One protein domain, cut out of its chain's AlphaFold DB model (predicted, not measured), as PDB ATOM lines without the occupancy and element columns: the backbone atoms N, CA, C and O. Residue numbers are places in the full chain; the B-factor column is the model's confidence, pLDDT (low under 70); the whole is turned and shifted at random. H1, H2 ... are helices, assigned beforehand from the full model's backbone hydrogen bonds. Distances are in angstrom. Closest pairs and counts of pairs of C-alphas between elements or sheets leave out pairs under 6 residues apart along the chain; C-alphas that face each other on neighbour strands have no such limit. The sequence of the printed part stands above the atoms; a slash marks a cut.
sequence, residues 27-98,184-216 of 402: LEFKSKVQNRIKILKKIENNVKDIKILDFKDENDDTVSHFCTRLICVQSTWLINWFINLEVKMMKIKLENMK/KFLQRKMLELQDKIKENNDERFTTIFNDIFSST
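What this domain is: This is residues 27 to 98 and 184 to 216 of the 402 residues of the protein "DNA primase large subunit" of Spraguea lophii (strain 42_110) (UniProt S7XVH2). Helices H2 and H3 form a helical hairpin that spreads away from its turn, and H1 crosses both of them on one side. H4 lies on the other side of H3, and H5 crosses H2 near its last residues. The printed part has 105 residues with five named helices in the order H1 to H5 and no named strand; its class is all helix. It is compact, with a radius of gyration of the C-alphas of 13.7 A and spans of 43 by 29 by 25 A.

Where its parts are: The longest helix is H3, residues 76 to 95, 28.8 A, beginning at C-alpha 76 (-38.586, 27.783, 14.881). H2 is residues 58 to 72, 20.8 A. H1 is residues 27 to 44, 25.2 A, beginning at C-alpha 27 (-54.405, 20.772, -3.381). H4 is residues 184 to 199, 23.5 A. H5 is residues 203 to 213, 15.1 A, ending at C-alpha 213 (-48.258, 18.711, 11.675).

How they stand to each other: H2 and H3 are hubs, touching three helices each. They touch through residues 69 to 72 and 78 to 82, closest at C-alphas 72 and 78, 4.9 A, at a shallow tilt of 22 degrees, opposite ways. H1 touches H2 about perpendicular, at 88 degrees, closest at C-alphas 32 and 64, 4.8 A. H1 also touches H3, closest at C-alphas 40 and 85, 5.8 A. H5 touches H2 at 81 degrees, about perpendicular, closest at C-alphas 71 and 209, 5.8 A. H3 and H4 only just touch, with 3 pairs of C-alphas within 8 A. H1 and H4 are apart. In all five helices every O i to N i+4 pair is within hydrogen-bond range.

The domain as a whole: The C-alphas farthest apart, of Lys 98 and Glu 203, are 44.0 A apart. Residues 99 to 183 are cut out; C-alphas 98 and 184 are 23.9 A apart. The link H1 to H2 is long. Residues 213 to 216 have pLDDT under 70.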
ATOM      1  N   LEU A  27     -54.532  22.219  -3.579       93.69
ATOM      2  CA  LEU A  27     -54.405  20.772  -3.381       93.69
ATOM      3  C   LEU A  27     -53.059  20.244  -3.888       93.69
ATOM      4  O   LEU A  27     -52.447  19.401  -3.229       93.69
ATOM      5  N   GLU A  28     -52.575  20.758  -5.015       95.44
ATOM      6  CA  GLU A  28     -51.256  20.436  -5.561       95.44
ATOM      7  C   GLU A  28     -50.150  20.888  -4.616       95.44
ATOM      8  O   GLU A  28     -49.316  20.070  -4.223       95.44
ATOM      9  N   PHE A  29     -50.199  22.145  -4.166       96.06
ATOM     10  CA  PHE A  29     -49.264  22.678  -3.179       96.06
ATOM     11  C   PHE A  29     -49.234  21.793  -1.927       96.06
ATOM     12  O   PHE A  29     -48.173  21.345  -1.484       96.06
ATOM     13  N   LYS A  30     -50.411  21.472  -1.378       94.44
ATOM     14  CA  LYS A  30     -50.538  20.613  -0.197       94.44
ATOM     15  C   LYS A  30     -49.936  19.223  -0.429       94.44
ATOM     16  O   LYS A  30     -49.211  18.724   0.432       94.44
ATOM     17  N   SER A  31     -50.189  18.616  -1.587       94.44
ATOM     18  CA  SER A  31     -49.642  17.310  -1.971       94.44
ATOM     19  C   SER A  31     -48.108  17.323  -2.040       94.44
ATOM     20  O   SER A  31     -47.460  16.431  -1.484       94.44
ATOM     21  N   LYS A  32     -47.509  18.373  -2.625       95.56
ATOM     22  CA  LYS A  32     -46.047  18.558  -2.693       95.56
ATOM     23  C   LYS A  32     -45.424  18.597  -1.294       95.56
ATOM     24  O   LYS A  32     -44.473  17.860  -1.025       95.56
ATOM     25  N   VAL A  33     -46.007  19.380  -0.380       95.44
ATOM     26  CA  VAL A  33     -45.552  19.468   1.019       95.44
ATOM     27  C   VAL A  33     -45.686  18.116   1.731       95.44
ATOM     28  O   VAL A  33     -44.745  17.650   2.375       95.44
ATOM     29  N   GLN A  34     -46.834  17.447   1.597       92.88
ATOM     30  CA  GLN A  34     -47.077  16.150   2.234       92.88
ATOM     31  C   GLN A  34     -46.095  15.074   1.761       92.88
ATOM     32  O   GLN A  34     -45.578  14.313   2.582       92.88
ATOM     33  N   ASN A  35     -45.822  15.000   0.458       93.12
ATOM     34  CA  ASN A  35     -44.903  14.011  -0.098       93.12
ATOM     35  C   ASN A  35     -43.471  14.255   0.369       93.12
ATOM     36  O   ASN A  35     -42.829  13.324   0.861       93.12
ATOM     37  N   ARG A  36     -43.003  15.508   0.348       95.62
ATOM     38  CA  ARG A  36     -41.668  15.826   0.858       95.62
ATOM     39  C   ARG A  36     -41.535  15.519   2.344       95.62
ATOM     40  O   ARG A  36     -40.572  14.876   2.750       95.62
ATOM     41  N   ILE A  37     -42.525  15.869   3.164       91.19
ATOM     42  CA  ILE A  37     -42.505  15.552   4.600       91.19
ATOM     43  C   ILE A  37     -42.480  14.042   4.852       91.19
ATOM     44  O   ILE A  37     -41.795  13.600   5.775       91.19
ATOM     45  N   LYS A  38     -43.175  13.229   4.045       89.75
ATOM     46  CA  LYS A  38     -43.075  11.760   4.131       89.75
ATOM     47  C   LYS A  38     -41.641  11.285   3.873       89.75
ATOM     48  O   LYS A  38     -41.159  10.429   4.614       89.75
ATOM     49  N   ILE A  39     -40.961  11.840   2.869       91.50
ATOM     50  CA  ILE A  39     -39.555  11.527   2.559       91.50
ATOM     51  C   ILE A  39     -38.651  11.938   3.728       91.50
ATOM     52  O   ILE A  39     -37.914  11.107   4.258       91.50
ATOM     53  N   LEU A  40     -38.779  13.178   4.209       88.50
ATOM     54  CA  LEU A  40     -37.999  13.688   5.338       88.50
ATOM     55  C   LEU A  40     -38.207  12.841   6.607       88.50
ATOM     56  O   LEU A  40     -37.239  12.514   7.287       88.50
ATOM     57  N   LYS A  41     -39.431  12.379   6.888       83.75
ATOM     58  CA  LYS A  41     -39.715  11.475   8.021       83.75
ATOM     59  C   LYS A  41     -39.084  10.088   7.872       83.75
ATOM     60  O   LYS A  41     -38.676   9.496   8.869       83.75
ATOM     61  N   LYS A  42     -38.955   9.553   6.651       84.75
ATOM     62  CA  LYS A  42     -38.177   8.319   6.417       84.75
ATOM     63  C   LYS A  42     -36.694   8.543   6.748       84.75
ATOM     64  O   LYS A  42     -36.096   7.714   7.430       84.75
ATOM     65  N   ILE A  43     -36.133   9.686   6.342       85.31
ATOM     66  CA  ILE A  43     -34.747  10.083   6.655       85.31
ATOM     67  C   ILE A  43     -34.556  10.290   8.166       85.31
ATOM     68  O   ILE A  43     -33.532   9.900   8.733       85.31
ATOM     69  N   GLU A  44     -35.543  10.874   8.847       82.06
ATOM     70  CA  GLU A  44     -35.551  11.043  10.305       82.06
ATOM     71  C   GLU A  44     -35.470   9.698  11.038       82.06
ATOM     72  O   GLU A  44     -34.696   9.560  11.986       82.06
ATOM     73  N   ASN A  45     -36.171   8.681  10.528       76.25
ATOM     74  CA  ASN A  45     -36.113   7.296  11.007       76.25
ATOM     75  C   ASN A  45     -34.844   6.537  10.562       76.25
ATOM     76  O   ASN A  45     -34.804   5.309  10.612       76.25
ATOM     77  N   ASN A  46     -33.794   7.261  10.157       75.44
ATOM     78  CA  ASN A  46     -32.485   6.754   9.736       75.44
ATOM     79  C   ASN A  46     -32.514   5.798   8.533       75.44
ATOM     80  O   ASN A  46     -31.587   5.001   8.364       75.44
ATOM     81  N   VAL A  47     -33.525   5.890   7.668       76.69
ATOM     82  CA  VAL A  47     -33.469   5.209   6.372       76.69
ATOM     83  C   VAL A  47     -32.482   5.965   5.481       76.69
ATOM     84  O   VAL A  47     -32.664   7.153   5.228       76.69
ATOM     85  N   LYS A  48     -31.415   5.284   5.045       76.88
ATOM     86  CA  LYS A  48     -30.330   5.867   4.228       76.88
ATOM     87  C   LYS A  48     -30.368   5.460   2.751       76.88
ATOM     88  O   LYS A  48     -29.519   5.891   1.983       76.88
ATOM     89  N   ASP A  49     -31.315   4.610   2.362       78.69
ATOM     90  CA  ASP A  49     -31.445   4.150   0.978       78.69
ATOM     91  C   ASP A  49     -31.901   5.307   0.077       78.69
ATOM     92  O   ASP A  49     -32.926   5.932   0.350       78.69
ATOM     93  N   ILE A  50     -31.174   5.574  -1.012       81.62
ATOM     94  CA  ILE A  50     -31.525   6.610  -1.993       81.62
ATOM     95  C   ILE A  50     -32.914   6.400  -2.609       81.62
ATOM     96  O   ILE A  50     -33.567   7.367  -2.993       81.62
ATOM     97  N   LYS A  51     -33.423   5.162  -2.635       83.06
ATOM     98  CA  LYS A  51     -34.766   4.834  -3.140       83.06
ATOM     99  C   LYS A  51     -35.897   5.488  -2.349       83.06
ATOM    100  O   LYS A  51     -37.029   5.501  -2.818       83.06
ATOM    101  N   ILE A  52     -35.632   6.022  -1.153       81.50
ATOM    102  CA  ILE A  52     -36.643   6.797  -0.422       81.50
ATOM    103  C   ILE A  52     -36.931   8.156  -1.064       81.50
ATOM    104  O   ILE A  52     -37.967   8.740  -0.744       81.50
ATOM    105  N   LEU A  53     -36.026   8.658  -1.914       84.75
ATOM    106  CA  LEU A  53     -36.154   9.919  -2.646       84.75
ATOM    107  C   LEU A  53     -37.061   9.716  -3.865       84.75
ATOM    108  O   LEU A  53     -36.623   9.750  -5.012       84.75
ATOM    109  N   ASP A  54     -38.330   9.440  -3.584       82.94
ATOM    110  CA  ASP A  54     -39.364   9.106  -4.565       82.94
ATOM    111  C   ASP A  54     -39.996  10.379  -5.154       82.94
ATOM    112  O   ASP A  54     -41.167  10.684  -4.923       82.94
ATOM    113  N   PHE A  55     -39.172  11.175  -5.837       85.75
ATOM    114  CA  PHE A  55     -39.609  12.345  -6.601       85.75
ATOM    115  C   PHE A  55     -39.906  11.942  -8.047       85.75
ATOM    116  O   PHE A  55     -39.208  11.098  -8.615       85.75
ATOM    117  N   LYS A  56     -40.922  12.560  -8.663       83.75
ATOM    118  CA  LYS A  56     -41.280  12.263 -10.064       83.75
ATOM    119  C   LYS A  56     -40.171  12.667 -11.038       83.75
ATOM    120  O   LYS A  56     -39.831  11.913 -11.951       83.75
ATOM    121  N   ASP A  57     -39.630  13.857 -10.824       84.31
ATOM    122  CA  ASP A  57     -38.567  14.487 -11.596       84.31
ATOM    123  C   ASP A  57     -37.875  15.568 -10.738       84.31
ATOM    124  O   ASP A  57     -38.173  15.738  -9.552       84.31
ATOM    125  N   GLU A  58     -36.902  16.266 -11.317       83.56
ATOM    126  CA  GLU A  58     -36.115  17.299 -10.626       83.56
ATOM    127  C   GLU A  58     -36.923  18.550 -10.303       83.56
ATOM    128  O   GLU A  58     -36.691  19.198  -9.276       83.56
ATOM    129  N   ASN A  59     -37.912  18.859 -11.140       88.62
ATOM    130  CA  ASN A  59     -38.819  19.957 -10.879       88.62
ATOM    131  C   ASN A  59     -39.714  19.628  -9.673       88.62
ATOM    132  O   ASN A  59     -39.872  20.445  -8.772       88.62
ATOM    133  N   ASP A  60     -40.213  18.395  -9.567       90.50
ATOM    134  CA  ASP A  60     -40.982  17.906  -8.421       90.50
ATOM    135  C   ASP A  60     -40.182  17.962  -7.105       90.50
ATOM    136  O   ASP A  60     -40.711  18.415  -6.083       90.50
ATOM    137  N   ASP A  61     -38.897  17.585  -7.120       92.19
ATOM    138  CA  ASP A  61     -37.997  17.776  -5.970       92.19
ATOM    139  C   ASP A  61     -37.860  19.266  -5.621       92.19
ATOM    140  O   ASP A  61     -38.103  19.667  -4.480       92.19
ATOM    141  N   THR A  62     -37.545  20.108  -6.603       93.06
ATOM    142  CA  THR A  62     -37.290  21.539  -6.391       93.06
ATOM    143  C   THR A  62     -38.523  22.275  -5.873       93.06
ATOM    144  O   THR A  62     -38.476  22.942  -4.839       93.06
ATOM    145  N   VAL A  63     -39.665  22.097  -6.526       94.12
ATOM    146  CA  VAL A  63     -40.936  22.722  -6.147       94.12
ATOM    147  C   VAL A  63     -41.371  22.251  -4.768       94.12
ATOM    148  O   VAL A  63     -41.703  23.067  -3.909       94.12
ATOM    149  N   SER A  64     -41.308  20.940  -4.499       95.06
ATOM    150  CA  SER A  64     -41.682  20.422  -3.182       95.06
ATOM    151  C   SER A  64     -40.783  20.966  -2.069       95.06
ATOM    152  O   SER A  64     -41.274  21.198  -0.959       95.06
ATOM    153  N   HIS A  65     -39.497  21.218  -2.351       95.88
ATOM    154  CA  HIS A  65     -38.576  21.884  -1.432       95.88
ATOM    155  C   HIS A  65     -39.078  23.276  -1.054       95.88
ATOM    156  O   HIS A  65     -39.282  23.551   0.132       95.88
ATOM    157  N   PHE A  66     -39.339  24.132  -2.043       95.88
ATOM    158  CA  PHE A  66     -39.811  25.499  -1.813       95.88
ATOM    159  C   PHE A  66     -41.197  25.549  -1.158       95.88
ATOM    160  O   PHE A  66     -41.373  26.289  -0.187       95.88
ATOM    161  N   CYS A  67     -42.150  24.709  -1.583       95.56
ATOM    162  CA  CYS A  67     -43.452  24.592  -0.916       95.56
ATOM    163  C   CYS A  67     -43.293  24.226   0.566       95.56
ATOM    164  O   CYS A  67     -43.960  24.789   1.433       95.56
ATOM    165  N   THR A  68     -42.385  23.298   0.881       96.44
ATOM    166  CA  THR A  68     -42.166  22.856   2.265       96.44
ATOM    167  C   THR A  68     -41.479  23.931   3.106       96.44
ATOM    168  O   THR A  68     -41.836  24.082   4.275       96.44
ATOM    169  N   ARG A  69     -40.575  24.743   2.528       95.75
ATOM    170  CA  ARG A  69     -39.991  25.916   3.214       95.75
ATOM    171  C   ARG A  69     -41.082  26.864   3.726       95.75
ATOM    172  O   ARG A  69     -41.038  27.247   4.892       95.75
ATOM    173  N   LEU A  70     -42.075  27.179   2.887       94.19
ATOM    174  CA  LEU A  70     -43.183  28.089   3.221       94.19
ATOM    175  C   LEU A  70     -44.031  27.601   4.405       94.19
ATOM    176  O   LEU A  70     -44.526  28.411   5.182       94.19
ATOM    177  N   ILE A  71     -44.166  26.285   4.582       93.25
ATOM    178  CA  ILE A  71     -44.899  25.714   5.720       93.25
ATOM    179  C   ILE A  71     -44.003  25.582   6.957       93.25
ATOM    180  O   ILE A  71     -44.407  25.928   8.065       93.25
ATOM    181  N   CYS A  72     -42.769  25.100   6.796       89.88
ATOM    182  CA  CYS A  72     -41.867  24.872   7.924       89.88
ATOM    183  C   CYS A  72     -41.415  26.167   8.610       89.88
ATOM    184  O   CYS A  72     -41.058  26.136   9.786       89.88
ATOM    185  N   VAL A  73     -41.443  27.305   7.917       91.06
ATOM    186  CA  VAL A  73     -40.987  28.581   8.478       91.06
ATOM    187  C   VAL A  73     -41.895  29.146   9.579       91.06
ATOM    188  O   VAL A  73     -41.468  29.992  10.367       91.06
ATOM    189  N   GLN A  74     -43.120  28.629   9.704       81.69
ATOM    190  CA  GLN A  74     -44.077  29.054  10.727       81.69
ATOM    191  C   GLN A  74     -43.645  28.729  12.164       81.69
ATOM    192  O   GLN A  74     -44.149  29.323  13.113       81.69
ATOM    193  N   SER A  75     -42.705  27.797  12.351       79.38
ATOM    194  CA  SER A  75     -42.197  27.419  13.669       79.38
ATOM    195  C   SER A  75     -40.680  27.315  13.663       79.38
ATOM    196  O   SER A  75     -40.090  26.629  12.829       79.38
ATOM    197  N   THR A  76     -40.034  27.910  14.667       77.12
ATOM    198  CA  THR A  76     -38.586  27.783  14.881       77.12
ATOM    199  C   THR A  76     -38.151  26.321  15.030       77.12
ATOM    200  O   THR A  76     -37.048  25.954  14.611       77.12
ATOM    201  N   TRP A  77     -39.011  25.461  15.587       74.25
ATOM    202  CA  TRP A  77     -38.778  24.019  15.632       74.25
ATOM    203  C   TRP A  77     -38.737  23.410  14.226       74.25
ATOM    204  O   TRP A  77     -37.750  22.760  13.870       74.25
ATOM    205  N   LEU A  78     -39.751  23.685  13.399       81.06
ATOM    206  CA  LEU A  78     -39.827  23.152  12.039       81.06
ATOM    207  C   LEU A  78     -38.727  23.669  11.119       81.06
ATOM    208  O   LEU A  78     -38.227  22.890  10.314       81.06
ATOM    209  N   ILE A  79     -38.308  24.929  11.253       85.00
ATOM    210  CA  ILE A  79     -37.166  25.475  10.506       85.00
ATOM    211  C   ILE A  79     -35.938  24.590  10.718       85.00
ATOM    212  O   ILE A  79     -35.327  24.111   9.762       85.00
ATOM    213  N   ASN A  80     -35.598  24.329  11.981       82.25
ATOM    214  CA  ASN A  80     -34.436  23.518  12.314       82.25
ATOM    215  C   ASN A  80     -34.622  22.063  11.878       82.25
ATOM    216  O   ASN A  80     -33.706  21.486  11.293       82.25
ATOM    217  N   TRP A  81     -35.791  21.474  12.134       84.38
ATOM    218  CA  TRP A  81     -36.128  20.115  11.704       84.38
ATOM    219  C   TRP A  81     -35.943  19.944  10.190       84.38
ATOM    220  O   TRP A  81     -35.192  19.066   9.760       84.38
ATOM    221  N   PHE A  82     -36.520  20.851   9.400       94.12
ATOM    222  CA  PHE A  82     -36.426  20.868   7.945       94.12
ATOM    223  C   PHE A  82     -34.975  20.978   7.476       94.12
ATOM    224  O   PHE A  82     -34.500  20.091   6.773       94.12
ATOM    225  N   ILE A  83     -34.226  21.984   7.947       94.00
ATOM    226  CA  ILE A  83     -32.810  22.176   7.586       94.00
ATOM    227  C   ILE A  83     -31.994  20.911   7.855       94.00
ATOM    228  O   ILE A  83     -31.125  20.526   7.075       94.00
ATOM    229  N   ASN A  84     -32.244  20.246   8.979       88.12
ATOM    230  CA  ASN A  84     -31.473  19.071   9.359       88.12
ATOM    231  C   ASN A  84     -31.740  17.875   8.461       88.12
ATOM    232  O   ASN A  84     -30.795  17.157   8.132       88.12
ATOM    233  N   LEU A  85     -32.998  17.658   8.095       91.00
ATOM    234  CA  LEU A  85     -33.384  16.547   7.240       91.00
ATOM    235  C   LEU A  85     -33.040  16.818   5.775       91.00
ATOM    236  O   LEU A  85     -32.564  15.905   5.113       91.00
ATOM    237  N   GLU A  86     -33.144  18.062   5.308       96.19
ATOM    238  CA  GLU A  86     -32.662  18.475   3.984       96.19
ATOM    239  C   GLU A  86     -31.151  18.288   3.841       96.19
ATOM    240  O   GLU A  86     -30.687  17.722   2.857       96.19
ATOM    241  N   VAL A  87     -30.356  18.672   4.847       94.38
ATOM    242  CA  VAL A  87     -28.901  18.434   4.804       94.38
ATOM    243  C   VAL A  87     -28.581  16.936   4.862       94.38
ATOM    244  O   VAL A  87     -27.660  16.480   4.190       94.38
ATOM    245  N   LYS A  88     -29.347  16.132   5.615       92.31
ATOM    246  CA  LYS A  88     -29.202  14.665   5.574       92.31
ATOM    247  C   LYS A  88     -29.585  14.089   4.210       92.31
ATOM    248  O   LYS A  88     -28.947  13.149   3.756       92.31
ATOM    249  N   MET A  89     -30.603  14.638   3.558       93.69
ATOM    250  CA  MET A  89     -30.995  14.236   2.214       93.69
ATOM    251  C   MET A  89     -29.908  14.576   1.192       93.69
ATOM    252  O   MET A  89     -29.551  13.722   0.387       93.69
ATOM    253  N   MET A  90     -29.325  15.775   1.283       93.12
ATOM    254  CA  MET A  90     -28.147  16.185   0.515       93.12
ATOM    255  C   MET A  90     -26.989  15.198   0.713       93.12
ATOM    256  O   MET A  90     -26.393  14.738  -0.255       93.12
ATOM    257  N   LYS A  91     -26.729  14.793   1.960       91.56
ATOM    258  CA  LYS A  91     -25.733  13.768   2.278       91.56
ATOM    259  C   LYS A  91     -26.026  12.423   1.609       91.56
ATOM    260  O   LYS A  91     -25.134  11.861   0.988       91.56
ATOM    261  N   ILE A  92     -27.267  11.930   1.671       91.06
ATOM    262  CA  ILE A  92     -27.670  10.687   0.987       91.06
ATOM    263  C   ILE A  92     -27.427  10.806  -0.525       91.06
ATOM    264  O   ILE A  92     -26.883   9.879  -1.123       91.06
ATOM    265  N   LYS A  93     -27.771  11.946  -1.142       90.81
ATOM    266  CA  LYS A  93     -27.488  12.202  -2.565       90.81
ATOM    267  C   LYS A  93     -25.980  12.125  -2.851       90.81
ATOM    268  O   LYS A  93     -25.574  11.358  -3.715       90.81
ATOM    269  N   LEU A  94     -25.151  12.828  -2.075       91.12
ATOM    270  CA  LEU A  94     -23.685  12.842  -2.219       91.12
ATOM    271  C   LEU A  94     -23.022  11.476  -1.958       91.12
ATOM    272  O   LEU A  94     -22.000  11.154  -2.559       91.12
ATOM    273  N   GLU A  95     -23.564  10.663  -1.050       89.81
ATOM    274  CA  GLU A  95     -23.054   9.316  -0.756       89.81
ATOM    275  C   GLU A  95     -23.267   8.339  -1.925       89.81
ATOM    276  O   GLU A  95     -22.496   7.394  -2.063       89.81
ATOM    277  N   ASN A  96     -24.254   8.596  -2.788       88.19
ATOM    278  CA  ASN A  96     -24.602   7.748  -3.933       88.19
ATOM    279  C   ASN A  96     -24.037   8.252  -5.277       88.19
ATOM    280  O   ASN A  96     -24.348   7.670  -6.311       88.19
ATOM    281  N   MET A  97     -23.217   9.308  -5.281       88.25
ATOM    282  CA  MET A  97     -22.564   9.844  -6.485       88.25
ATOM    283  C   MET A  97     -21.070   9.507  -6.510       88.25
ATOM    284  O   MET A  97     -20.436   9.315  -5.464       88.25
ATOM    285  N   LYS A  98     -20.474   9.478  -7.710       90.62
ATOM    286  CA  LYS A  98     -19.025   9.274  -7.851       90.62
ATOM    287  C   LYS A  98     -18.270  10.525  -7.428       90.62
ATOM    288  O   LYS A  98     -18.670  11.650  -7.719       90.62
ATOM    289  N   LYS A 184     -25.376  26.192   5.843       93.44
ATOM    290  CA  LYS A 184     -25.290  27.636   6.120       93.44
ATOM    291  C   LYS A 184     -26.174  28.433   5.161       93.44
ATOM    292  O   LYS A 184     -26.882  29.339   5.595       93.44
ATOM    293  N   PHE A 185     -26.158  28.067   3.880       96.31
ATOM    294  CA  PHE A 185     -27.009  28.670   2.859       96.31
ATOM    295  C   PHE A 185     -28.496  28.530   3.208       96.31
ATOM    296  O   PHE A 185     -29.206  29.529   3.322       96.31
ATOM    297  N   LEU A 186     -28.954  27.302   3.464       96.56
ATOM    298  CA  LEU A 186     -30.351  27.021   3.768       96.56
ATOM    299  C   LEU A 186     -30.799  27.691   5.074       96.56
ATOM    300  O   LEU A 186     -31.902  28.224   5.134       96.56
ATOM    301  N   GLN A 187     -29.941  27.723   6.101       95.69
ATOM    302  CA  GLN A 187     -30.200  28.466   7.341       95.69
ATOM    303  C   GLN A 187     -30.471  29.944   7.067       95.69
ATOM    304  O   GLN A 187     -31.483  30.468   7.531       95.69
ATOM    305  N   ARG A 188     -29.607  30.599   6.281       95.44
ATOM    306  CA  ARG A 188     -29.784  32.005   5.906       95.44
ATOM    307  C   ARG A 188     -31.103  32.213   5.158       95.44
ATOM    308  O   ARG A 188     -31.883  33.078   5.542       95.44
ATOM    309  N   LYS A 189     -31.402  31.367   4.168       95.75
ATOM    310  CA  LYS A 189     -32.646  31.450   3.383       95.75
ATOM    311  C   LYS A 189     -33.911  31.231   4.199       95.75
ATOM    312  O   LYS A 189     -34.896  31.926   3.973       95.75
ATOM    313  N   MET A 190     -33.897  30.308   5.154       95.38
ATOM    314  CA  MET A 190     -35.047  30.092   6.034       95.38
ATOM    315  C   MET A 190     -35.279  31.277   6.978       95.38
ATOM    316  O   MET A 190     -36.432  31.599   7.242       95.38
ATOM    317  N   LEU A 191     -34.220  31.940   7.458       93.19
ATOM    318  CA  LEU A 191     -34.340  33.158   8.271       93.19
ATOM    319  C   LEU A 191     -34.883  34.333   7.447       93.19
ATOM    320  O   LEU A 191     -35.868  34.944   7.849       93.19
ATOM    321  N   GLU A 192     -34.322  34.574   6.256       93.81
ATOM    322  CA  GLU A 192     -34.835  35.578   5.307       93.81
ATOM    323  C   GLU A 192     -36.325  35.346   4.994       93.81
ATOM    324  O   GLU A 192     -37.116  36.287   4.933       93.81
ATOM    325  N   LEU A 193     -36.726  34.084   4.799       93.44
ATOM    326  CA  LEU A 193     -38.117  33.720   4.545       93.44
ATOM    327  C   LEU A 193     -39.008  33.934   5.775       93.44
ATOM    328  O   LEU A 193     -40.165  34.327   5.628       93.44
ATOM    329  N   GLN A 194     -38.488  33.678   6.976       91.62
ATOM    330  CA  GLN A 194     -39.240  33.831   8.218       91.62
ATOM    331  C   GLN A 194     -39.648  35.281   8.436       91.62
ATOM    332  O   GLN A 194     -40.790  35.540   8.810       91.62
ATOM    333  N   ASP A 195     -38.736  36.212   8.184       89.62
ATOM    334  CA  ASP A 195     -39.023  37.632   8.349       89.62
ATOM    335  C   ASP A 195     -40.036  38.116   7.301       89.62
ATOM    336  O   ASP A 195     -41.015  38.766   7.661       89.62
ATOM    337  N   LYS A 196     -39.929  37.652   6.047       90.75
ATOM    338  CA  LYS A 196     -40.917  37.949   4.992       90.75
ATOM    339  C   LYS A 196     -42.327  37.423   5.287       90.75
ATOM    340  O   LYS A 196     -43.306  38.103   4.988       90.75
ATOM    341  N   ILE A 197     -42.457  36.216   5.845       86.94
ATOM    342  CA  ILE A 197     -43.774  35.634   6.171       86.94
ATOM    343  C   ILE A 197     -44.404  36.305   7.396       86.94
ATOM    344  O   ILE A 197     -45.625  36.421   7.456       86.94
ATOM    345  N   LYS A 198     -43.609  36.799   8.356       81.62
ATOM    346  CA  LYS A 198     -44.144  37.607   9.468       81.62
ATOM    347  C   LYS A 198     -44.808  38.893   8.971       81.62
ATOM    348  O   LYS A 198     -45.802  39.310   9.554       81.62
ATOM    349  N   GLU A 199     -44.268  39.497   7.916       82.88
ATOM    350  CA  GLU A 199     -44.838  40.692   7.286       82.88
ATOM    351  C   GLU A 199     -46.079  40.370   6.438       82.88
ATOM    352  O   GLU A 199     -47.028  41.148   6.424       82.88
ATOM    353  N   ASN A 200     -46.100  39.208   5.773       80.94
ATOM    354  CA  ASN A 200     -47.180  38.769   4.886       80.94
ATOM    355  C   ASN A 200     -47.722  37.397   5.306       80.94
ATOM    356  O   ASN A 200     -47.385  36.364   4.717       80.94
ATOM    357  N   ASN A 201     -48.558  37.385   6.344       78.31
ATOM    358  CA  ASN A 201     -49.107  36.149   6.886       78.31
ATOM    359  C   ASN A 201     -50.336  35.685   6.087       78.31
ATOM    360  O   ASN A 201     -51.375  36.340   6.095       78.31
ATOM    361  N   ASP A 202     -50.225  34.531   5.431       86.69
ATOM    362  CA  ASP A 202     -51.322  33.891   4.706       86.69
ATOM    363  C   ASP A 202     -51.896  32.718   5.520       86.69
ATOM    364  O   ASP A 202     -51.214  31.724   5.798       86.69
ATOM    365  N   GLU A 203     -53.179  32.805   5.878       86.69
ATOM    366  CA  GLU A 203     -53.880  31.789   6.675       86.69
ATOM    367  C   GLU A 203     -53.913  30.400   6.014       86.69
ATOM    368  O   GLU A 203     -54.032  29.376   6.701       86.69
ATOM    369  N   ARG A 204     -53.766  30.320   4.684       89.75
ATOM    370  CA  ARG A 204     -53.730  29.046   3.949       89.75
ATOM    371  C   ARG A 204     -52.503  28.224   4.326       89.75
ATOM    372  O   ARG A 204     -52.619  27.009   4.493       89.75
ATOM    373  N   PHE A 205     -51.352  28.868   4.530       90.44
ATOM    374  CA  PHE A 205     -50.156  28.180   5.016       90.44
ATOM    375  C   PHE A 205     -50.374  27.642   6.427       90.44
ATOM    376  O   PHE A 205     -50.036  26.493   6.700       90.44
ATOM    377  N   THR A 206     -51.025  28.422   7.291       83.56
ATOM    378  CA  THR A 206     -51.355  28.017   8.668       83.56
ATOM    379  C   THR A 206     -52.321  26.838   8.688       83.56
ATOM    380  O   THR A 206     -52.176  25.909   9.482       83.56
ATOM    381  N   THR A 207     -53.275  26.817   7.760       85.25
ATOM    382  CA  THR A 207     -54.205  25.697   7.587       85.25
ATOM    383  C   THR A 207     -53.468  24.420   7.193       85.25
ATOM    384  O   THR A 207     -53.697  23.370   7.790       85.25
ATOM    385  N   ILE A 208     -52.547  24.498   6.228       87.81
ATOM    386  CA  ILE A 208     -51.734  23.351   5.801       87.81
ATOM    387  C   ILE A 208     -50.785  22.905   6.915       87.81
ATOM    388  O   ILE A 208     -50.667  21.708   7.169       87.81
ATOM    389  N   PHE A 209     -50.134  23.846   7.600       83.81
ATOM    390  CA  PHE A 209     -49.289  23.573   8.758       83.81
ATOM    391  C   PHE A 209     -50.067  22.780   9.811       83.81
ATOM    392  O   PHE A 209     -49.631  21.702  10.220       83.81
ATOM    393  N   ASN A 210     -51.255  23.261  10.182       77.19
ATOM    394  CA  ASN A 210     -52.105  22.592  11.154       77.19
ATOM    395  C   ASN A 210     -52.543  21.218  10.645       77.19
ATOM    396  O   ASN A 210     -52.408  20.245  11.374       77.19
ATOM    397  N   ASP A 211     -52.995  21.090   9.402       79.81
ATOM    398  CA  ASP A 211     -53.409  19.798   8.855       79.81
ATOM    399  C   ASP A 211     -52.276  18.762   8.862       79.81
ATOM    400  O   ASP A 211     -52.474  17.627   9.285       79.81
ATOM    401  N   ILE A 212     -51.067  19.142   8.446       77.62
ATOM    402  CA  ILE A 212     -49.941  18.215   8.281       77.62
ATOM    403  C   ILE A 212     -49.268  17.877   9.612       77.62
ATOM    404  O   ILE A 212     -48.935  16.718   9.871       77.62
ATOM    405  N   PHE A 213     -49.025  18.884  10.445       69.56
ATOM    406  CA  PHE A 213     -48.258  18.711  11.675       69.56
ATOM    407  C   PHE A 213     -49.141  18.446  12.893       69.56
ATOM    408  O   PHE A 213     -48.642  17.868  13.853       69.56
ATOM    409  N   SER A 214     -50.448  18.725  12.826       55.00
ATOM    410  CA  SER A 214     -51.399  18.265  13.854       55.00
ATOM    411  C   SER A 214     -51.902  16.837  13.614       55.00
ATOM    412  O   SER A 214     -52.529  16.268  14.504       55.00
ATOM    413  N   SER A 215     -51.646  16.242  12.437       39.69
ATOM    414  CA  SER A 215     -52.023  14.851  12.124       39.69
ATOM    415  C   SER A 215     -50.878  13.845  12.274       39.69
ATOM    416  O   SER A 215     -51.123  12.641  12.380       39.69
ATOM    417  N   THR A 216     -49.621  14.289  12.370       37.56
ATOM    418  CA  THR A 216     -48.522  13.388  12.735       37.56
ATOM    419  C   THR A 216     -48.285  13.422  14.224       37.56
ATOM    420  O   THR A 216     -47.603  14.302  14.735       37.56
TER     421      THR A 216